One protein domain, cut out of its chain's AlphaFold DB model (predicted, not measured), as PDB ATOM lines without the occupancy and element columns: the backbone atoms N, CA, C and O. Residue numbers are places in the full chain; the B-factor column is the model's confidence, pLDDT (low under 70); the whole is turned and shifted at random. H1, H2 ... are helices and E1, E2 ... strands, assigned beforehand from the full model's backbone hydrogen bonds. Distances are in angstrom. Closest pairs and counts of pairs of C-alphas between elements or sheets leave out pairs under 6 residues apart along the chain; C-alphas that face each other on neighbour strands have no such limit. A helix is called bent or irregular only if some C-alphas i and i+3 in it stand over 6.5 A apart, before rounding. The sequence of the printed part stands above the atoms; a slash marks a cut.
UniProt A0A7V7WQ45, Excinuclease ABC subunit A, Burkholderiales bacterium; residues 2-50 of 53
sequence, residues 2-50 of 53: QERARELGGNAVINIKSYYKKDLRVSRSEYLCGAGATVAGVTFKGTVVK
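What this domain is: This is residues 2 to 50 of the 53 residues of the protein "Excinuclease ABC subunit A" of Burkholderiales bacterium (UniProt A0A7V7WQ45). Picture a long, narrow, twisted ribbon of antiparallel strands in two parts: E1 and E5 side by side make one part, with a short helix, H1, packed over its end, and the hairpin of E3 and E4 makes the other, reaching out to the far end, where residues 35 to 40 stick out free. E4 runs on nearly straight into E5, while the bent E1 pairs first with E5 and then, at its far end, with the short E2. The printed part has 49 residues, with one named helix and five named strands in the order H1, E1, E2, E3, E4, E5; one sheet runs E2, E1, E5 and the other E3, E4, both antiparallel, and the class is mostly strand. The whole is loose, with a radius of gyration of the C-alphas of 12.7 A, and elongated, spanning 38 by 22 by 19 A.

Where its parts are: Find C-alpha 2 at (-0.956, 36.221, 8.638); here H1 begins, residues 2 to 7, 8.8 A long. Next comes E1, residues 12 to 20, from C-alpha 12 at (1.582, 36.664, 1.094), 22.8 A long, and it bends by 63 degrees at residue 15. E2 is residues 23 to 25, 6.3 A, E3 is residues 33 to 35, 6.2 A, and E4 is residues 40 to 42, 7.1 A. Last is E5, residues 44 to 49, 15.9 A long, ending at C-alpha 49 at (-1.877, 35.215, -2.759).

How they stand to each other: Start at H1, which is on the sheet E2 E1 E5 and over E1; the C-alphas of Ala 5 and Val 48 are the closest of H1 and E5, 5.7 A apart. On the local plane H1 runs slantwise to E1 at 59.8 degrees, only just short of across. In H1 every O i to N i+4 pair is within hydrogen-bond range. Look next along E1, an inner strand with staggered pairing: its residues 12 to 18 pair with E5 and its residues 18 to 20 with E2. E1 and E5 are antiparallel at 160 degrees, with N 14 and O 47 within hydrogen-bond range at 2.8 A. E1 and E2 form a hairpin at 133 degrees, with N 23 and O 20 at 2.8 A. E3 and E4 form another hairpin at 155 degrees, with N 34 and O 41 at 2.8 A. E4 runs on into E5 across a break of 1 residue, at 30 degrees. H1 and E3 are apart, and so are E2 and E3.

The domain as a whole: The C-alphas farthest apart are those of Ala 37 and Lys 50, at 39.3 A. The printed part has no cut, and the link from E2 to E3, 7 residues, is short, while the others are tight. The mean pLDDT of the printed part is 92.4, and no printed residue is under 70.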
ATOM      1  N   GLN A   2      -1.831  37.385   8.832       89.38
ATOM      2  CA  GLN A   2      -0.956  36.221   8.638       89.38
ATOM      3  C   GLN A   2      -1.667  34.871   8.822       89.38
ATOM      4  O   GLN A   2      -1.590  34.027   7.939       89.38
ATOM      5  N   GLU A   3      -2.399  34.688   9.923       94.75
ATOM      6  CA  GLU A   3      -3.182  33.464  10.168       94.75
ATOM      7  C   GLU A   3      -4.196  33.223   9.056       94.75
ATOM      8  O   GLU A   3      -4.162  32.184   8.406       94.75
ATOM      9  N   ARG A   4      -4.999  34.246   8.739       91.75
ATOM     10  CA  ARG A   4      -5.984  34.172   7.660       91.75
ATOM     11  C   ARG A   4      -5.368  33.845   6.297       91.75
ATOM     12  O   ARG A   4      -5.977  33.128   5.514       91.75
ATOM     13  N   ALA A   5      -4.185  34.377   5.993       93.75
ATOM     14  CA  ALA A   5      -3.489  34.060   4.751       93.75
ATOM     15  C   ALA A   5      -3.107  32.574   4.696       93.75
ATOM     16  O   ALA A   5      -3.372  31.933   3.681       93.75
ATOM     17  N   ARG A   6      -2.586  32.017   5.802       94.12
ATOM     18  CA  ARG A   6      -2.262  30.586   5.919       94.12
ATOM     19  C   ARG A   6      -3.501  29.697   5.816       94.12
ATOM     20  O   ARG A   6      -3.466  28.718   5.081       94.12
ATOM     21  N   GLU A   7      -4.596  30.053   6.488       95.88
ATOM     22  CA  GLU A   7      -5.883  29.338   6.390       95.88
ATOM     23  C   GLU A   7      -6.408  29.277   4.951       95.88
ATOM     24  O   GLU A   7      -6.977  28.275   4.532       95.88
ATOM     25  N   LEU A   8      -6.211  30.356   4.191       94.50
ATOM     26  CA  LEU A   8      -6.606  30.460   2.787       94.50
ATOM     27  C   LEU A   8      -5.573  29.850   1.819       94.50
ATOM     28  O   LEU A   8      -5.712  29.997   0.608       94.50
ATOM     29  N   GLY A   9      -4.527  29.189   2.330       93.88
ATOM     30  CA  GLY A   9      -3.486  28.544   1.523       93.88
ATOM     31  C   GLY A   9      -2.501  29.504   0.843       93.88
ATOM     32  O   GLY A   9      -1.719  29.075  -0.008       93.88
ATOM     33  N   GLY A  10      -2.526  30.792   1.195       94.31
ATOM     34  CA  GLY A  10      -1.594  31.806   0.705       94.31
ATOM     35  C   GLY A  10      -0.364  31.976   1.598       94.31
ATOM     36  O   GLY A  10      -0.373  31.637   2.781       94.31
ATOM     37  N   ASN A  11       0.701  32.544   1.030       94.75
ATOM     38  CA  ASN A  11       1.943  32.877   1.743       94.75
ATOM     39  C   ASN A  11       2.222  34.390   1.794       94.75
ATOM     40  O   ASN A  11       3.132  34.811   2.503       94.75
ATOM     41  N   ALA A  12       1.435  35.213   1.095       94.50
ATOM     42  CA  ALA A  12       1.582  36.664   1.094       94.50
ATOM     43  C   ALA A  12       0.226  37.383   1.044       94.50
ATOM     44  O   ALA A  12      -0.778  36.846   0.573       94.50
ATOM     45  N   VAL A  13       0.208  38.631   1.526       94.75
ATOM     46  CA  VAL A  13      -0.930  39.550   1.395       94.75
ATOM     47  C   VAL A  13      -0.459  40.786   0.639       94.75
ATOM     48  O   VAL A  13       0.426  41.498   1.104       94.75
ATOM     49  N   ILE A  14      -1.054  41.034  -0.523       93.75
ATOM     50  CA  ILE A  14      -0.715  42.153  -1.409       93.75
ATOM     51  C   ILE A  14      -1.882  43.134  -1.521       93.75
ATOM     52  O   ILE A  14      -2.975  42.881  -1.012       93.75
ATOM     53  N   ASN A  15      -1.660  44.261  -2.205       93.38
ATOM     54  CA  ASN A  15      -2.684  45.284  -2.447       93.38
ATOM     55  C   ASN A  15      -3.372  45.753  -1.156       93.38
ATOM     56  O   ASN A  15      -4.597  45.876  -1.109       93.38
ATOM     57  N   ILE A  16      -2.580  45.987  -0.106       93.56
ATOM     58  CA  ILE A  16      -3.082  46.456   1.185       93.56
ATOM     59  C   ILE A  16      -3.582  47.899   1.032       93.56
ATOM     60  O   ILE A  16      -2.881  48.762   0.509       93.56
ATOM     61  N   LYS A  17      -4.814  48.148   1.472       94.75
ATOM     62  CA  LYS A  17      -5.508  49.441   1.408       94.75
ATOM     63  C   LYS A  17      -6.160  49.718   2.753       94.75
ATOM     64  O   LYS A  17      -6.725  48.798   3.351       94.75
ATOM     65  N   SER A  18      -6.125  50.959   3.225       94.12
ATOM     66  CA  SER A  18      -6.891  51.334   4.416       94.12
ATOM     67  C   SER A  18      -8.372  51.466   4.075       94.12
ATOM     68  O   SER A  18      -8.727  51.952   3.000       94.12
ATOM     69  N   TYR A  19      -9.224  51.018   4.988       92.81
ATOM     70  CA  TYR A  19     -10.670  51.014   4.842       92.81
ATOM     71  C   TYR A  19     -11.309  51.634   6.079       92.81
ATOM     72  O   TYR A  19     -11.272  51.037   7.150       92.81
ATOM     73  N   TYR A  20     -11.917  52.807   5.949       91.38
ATOM     74  CA  TYR A  20     -12.572  53.470   7.076       91.38
ATOM     75  C   TYR A  20     -13.856  54.157   6.619       91.38
ATOM     76  O   TYR A  20     -13.860  54.828   5.600       91.38
ATOM     77  N   LYS A  21     -14.972  53.958   7.335       88.69
ATOM     78  CA  LYS A  21     -16.297  54.521   6.980       88.69
ATOM     79  C   LYS A  21     -16.689  54.345   5.495       88.69
ATOM     80  O   LYS A  21     -17.253  55.245   4.888       88.69
ATOM     81  N   LYS A  22     -16.433  53.156   4.931       86.75
ATOM     82  CA  LYS A  22     -16.650  52.806   3.508       86.75
ATOM     83  C   LYS A  22     -15.731  53.523   2.506       86.75
ATOM     84  O   LYS A  22     -15.857  53.263   1.314       86.75
ATOM     85  N   ASP A  23     -14.776  54.322   2.969       87.38
ATOM     86  CA  ASP A  23     -13.724  54.903   2.142       87.38
ATOM     87  C   ASP A  23     -12.548  53.926   2.000       87.38
ATOM     88  O   ASP A  23     -12.054  53.369   2.986       87.38
ATOM     89  N   LEU A  24     -12.129  53.692   0.755       91.94
ATOM     90  CA  LEU A  24     -10.972  52.884   0.388       91.94
ATOM     91  C   LEU A  24      -9.839  53.812  -0.039       91.94
ATOM     92  O   LEU A  24      -9.787  54.264  -1.183       91.94
ATOM     93  N   ARG A  25      -8.860  54.001   0.845       91.81
ATOM     94  CA  ARG A  25      -7.674  54.801   0.539       91.81
ATOM     95  C   ARG A  25      -6.495  53.904   0.183       91.81
ATOM     96  O   ARG A  25      -6.086  53.034   0.954       91.81
ATOM     97  N   VAL A  26      -5.951  54.145  -1.008       93.12
ATOM     98  CA  VAL A  26      -4.704  53.545  -1.495       93.12
ATOM     99  C   VAL A  26      -3.581  54.551  -1.288       93.12
ATOM    100  O   VAL A  26      -3.605  55.625  -1.886       93.12
ATOM    101  N   SER A  27      -2.612  54.217  -0.445       90.25
ATOM    102  CA  SER A  27      -1.369  54.969  -0.289       90.25
ATOM    103  C   SER A  27      -0.265  54.027   0.190       90.25
ATOM    104  O   SER A  27      -0.544  53.025   0.844       90.25
ATOM    105  N   ARG A  28       0.984  54.323  -0.183       89.12
ATOM    106  CA  ARG A  28       2.166  53.566   0.264       89.12
ATOM    107  C   ARG A  28       2.717  54.073   1.598       89.12
ATOM    108  O   ARG A  28       3.424  53.331   2.266       89.12
ATOM    109  N   SER A  29       2.410  55.318   1.957       92.00
ATOM    110  CA  SER A  29       2.943  56.006   3.138       92.00
ATOM    111  C   SER A  29       1.870  56.397   4.153       92.00
ATOM    112  O   SER A  29       2.197  56.687   5.298       92.00
ATOM    113  N   GLU A  30       0.597  56.405   3.756       92.38
ATOM    114  CA  GLU A  30      -0.507  56.896   4.584       92.38
ATOM    115  C   GLU A  30      -1.593  55.836   4.762       92.38
ATOM    116  O   GLU A  30      -1.843  55.012   3.880       92.38
ATOM    117  N   TYR A  31      -2.289  55.898   5.895       92.62
ATOM    118  CA  TYR A  31      -3.455  55.072   6.180       92.62
ATOM    119  C   TYR A  31      -4.501  55.863   6.963       92.62
ATOM    120  O   TYR A  31      -4.190  56.819   7.670       92.62
ATOM    121  N   LEU A  32      -5.760  55.445   6.845       90.06
ATOM    122  CA  LEU A  32      -6.861  56.037   7.597       90.06
ATOM    123  C   LEU A  32      -6.950  55.447   9.009       90.06
ATOM    124  O   LEU A  32      -6.992  54.225   9.181       90.06
ATOM    125  N   CYS A  33      -7.032  56.329  10.006       90.50
ATOM    126  CA  CYS A  33      -7.250  55.988  11.406       90.50
ATOM    127  C   CYS A  33      -8.634  56.459  11.864       90.50
ATOM    128  O   CYS A  33      -9.034  57.596  11.618       90.50
ATOM    129  N   GLY A  34      -9.362  55.577  12.542       87.69
ATOM    130  CA  GLY A  34     -10.576  55.911  13.264       87.69
ATOM    131  C   GLY A  34     -10.276  56.144  14.733       87.69
ATOM    132  O   GLY A  34     -10.077  55.182  15.468       87.69
ATOM    133  N   ALA A  35     -10.283  57.402  15.164       89.00
ATOM    134  CA  ALA A  35     -10.172  57.757  16.573       89.00
ATOM    135  C   ALA A  35     -11.561  57.743  17.236       89.00
ATOM    136  O   ALA A  35     -12.457  58.486  16.831       89.00
ATOM    137  N   GLY A  36     -11.747  56.867  18.222       85.56
ATOM    138  CA  GLY A  36     -12.877  56.904  19.147       85.56
ATOM    139  C   GLY A  36     -12.567  57.752  20.382       85.56
ATOM    140  O   GLY A  36     -11.478  58.302  20.513       85.56
ATOM    141  N   ALA A  37     -13.517  57.820  21.315       87.75
ATOM    142  CA  ALA A  37     -13.359  58.592  22.553       87.75
ATOM    143  C   ALA A  37     -12.199  58.100  23.441       87.75
ATOM    144  O   ALA A  37     -11.635  58.878  24.201       87.75
ATOM    145  N   THR A  38     -11.852  56.814  23.352       92.25
ATOM    146  CA  THR A  38     -10.838  56.177  24.211       92.25
ATOM    147  C   THR A  38      -9.811  55.350  23.443       92.25
ATOM    148  O   THR A  38      -8.699  55.160  23.925       92.25
ATOM    149  N   VAL A  39     -10.156  54.854  22.253       93.38
ATOM    150  CA  VAL A  39      -9.306  53.961  21.458       93.38
ATOM    151  C   VAL A  39      -9.289  54.424  20.011       93.38
ATOM    152  O   VAL A  39     -10.333  54.729  19.433       93.38
ATOM    153  N   ALA A  40      -8.101  54.432  19.417       93.19
ATOM    154  CA  ALA A  40      -7.914  54.594  17.986       93.19
ATOM    155  C   ALA A  40      -7.726  53.222  17.325       93.19
ATOM    156  O   ALA A  40      -7.023  52.358  17.843       93.19
ATOM    157  N   GLY A  41      -8.364  53.022  16.176       91.56
ATOM    158  CA  GLY A  41      -8.303  51.783  15.414       91.56
ATOM    159  C   GLY A  41      -8.059  52.047  13.937       91.56
ATOM    160  O   GLY A  41      -8.420  53.090  13.396       91.56
ATOM    161  N   VAL A  42      -7.456  51.078  13.263       93.75
ATOM    162  CA  VAL A  42      -7.264  51.087  11.810       93.75
ATOM    163  C   VAL A  42      -7.861  49.817  11.233       93.75
ATOM    164  O   VAL A  42      -7.967  48.793  11.907       93.75
ATOM    165  N   THR A  43      -8.276  49.861   9.975       93.44
ATOM    166  CA  THR A  43      -8.755  48.670   9.274       93.44
ATOM    167  C   THR A  43      -8.129  48.634   7.896       93.44
ATOM    168  O   THR A  43      -8.133  49.624   7.167       93.44
ATOM    169  N   PHE A  44      -7.591  47.474   7.540       94.31
ATOM    170  CA  PHE A  44      -6.957  47.239   6.255       94.31
ATOM    171  C   PHE A  44      -7.696  46.141   5.497       94.31
ATOM    172  O   PHE A  44      -8.159  45.163   6.082       94.31
ATOM    173  N   LYS A  45      -7.763  46.281   4.175       93.62
ATOM    174  CA  LYS A  45      -8.170  45.227   3.243       93.62
ATOM    175  C   LYS A  45      -6.985  44.882   2.356       93.62
ATOM    176  O   LYS A  45      -6.253  45.777   1.949       93.62
ATOM    177  N   GLY A  46      -6.807  43.605   2.056       93.62
ATOM    178  CA  GLY A  46      -5.731  43.118   1.197       93.62
ATOM    179  C   GLY A  46      -6.125  41.816   0.512       93.62
ATOM    180  O   GLY A  46      -7.112  41.181   0.888       93.62
ATOM    181  N   THR A  47      -5.355  41.434  -0.497       95.69
ATOM    182  CA  THR A  47      -5.562  40.221  -1.293       95.69
ATOM    183  C   THR A  47      -4.562  39.160  -0.864       95.69
ATOM    184  O   THR A  47      -3.358  39.401  -0.897       95.69
ATOM    185  N   VAL A  48      -5.053  37.985  -0.473       96.19
ATOM    186  CA  VAL A  48      -4.200  36.831  -0.167       96.19
ATOM    187  C   VAL A  48      -3.766  36.170  -1.472       96.19
ATOM    188  O   VAL A  48      -4.597  35.919  -2.340       96.19
ATOM    189  N   VAL A  49      -2.471  35.891  -1.601       96.12
ATOM    190  CA  VAL A  49      -1.877  35.215  -2.759       96.12
ATOM    191  C   VAL A  49      -0.886  34.144  -2.306       96.12
ATOM    192  O   VAL A  49      -0.373  34.182  -1.183       96.12
ATOM    193  N   LYS A  50      -0.601  33.190  -3.194       96.00
ATOM    194  CA  LYS A  50       0.513  32.250  -3.062       96.00
ATOM    195  C   LYS A  50       1.557  32.597  -4.121       96.00
ATOM    196  O   LYS A  50       1.328  32.373  -5.304       96.00
TER     197      LYS A  50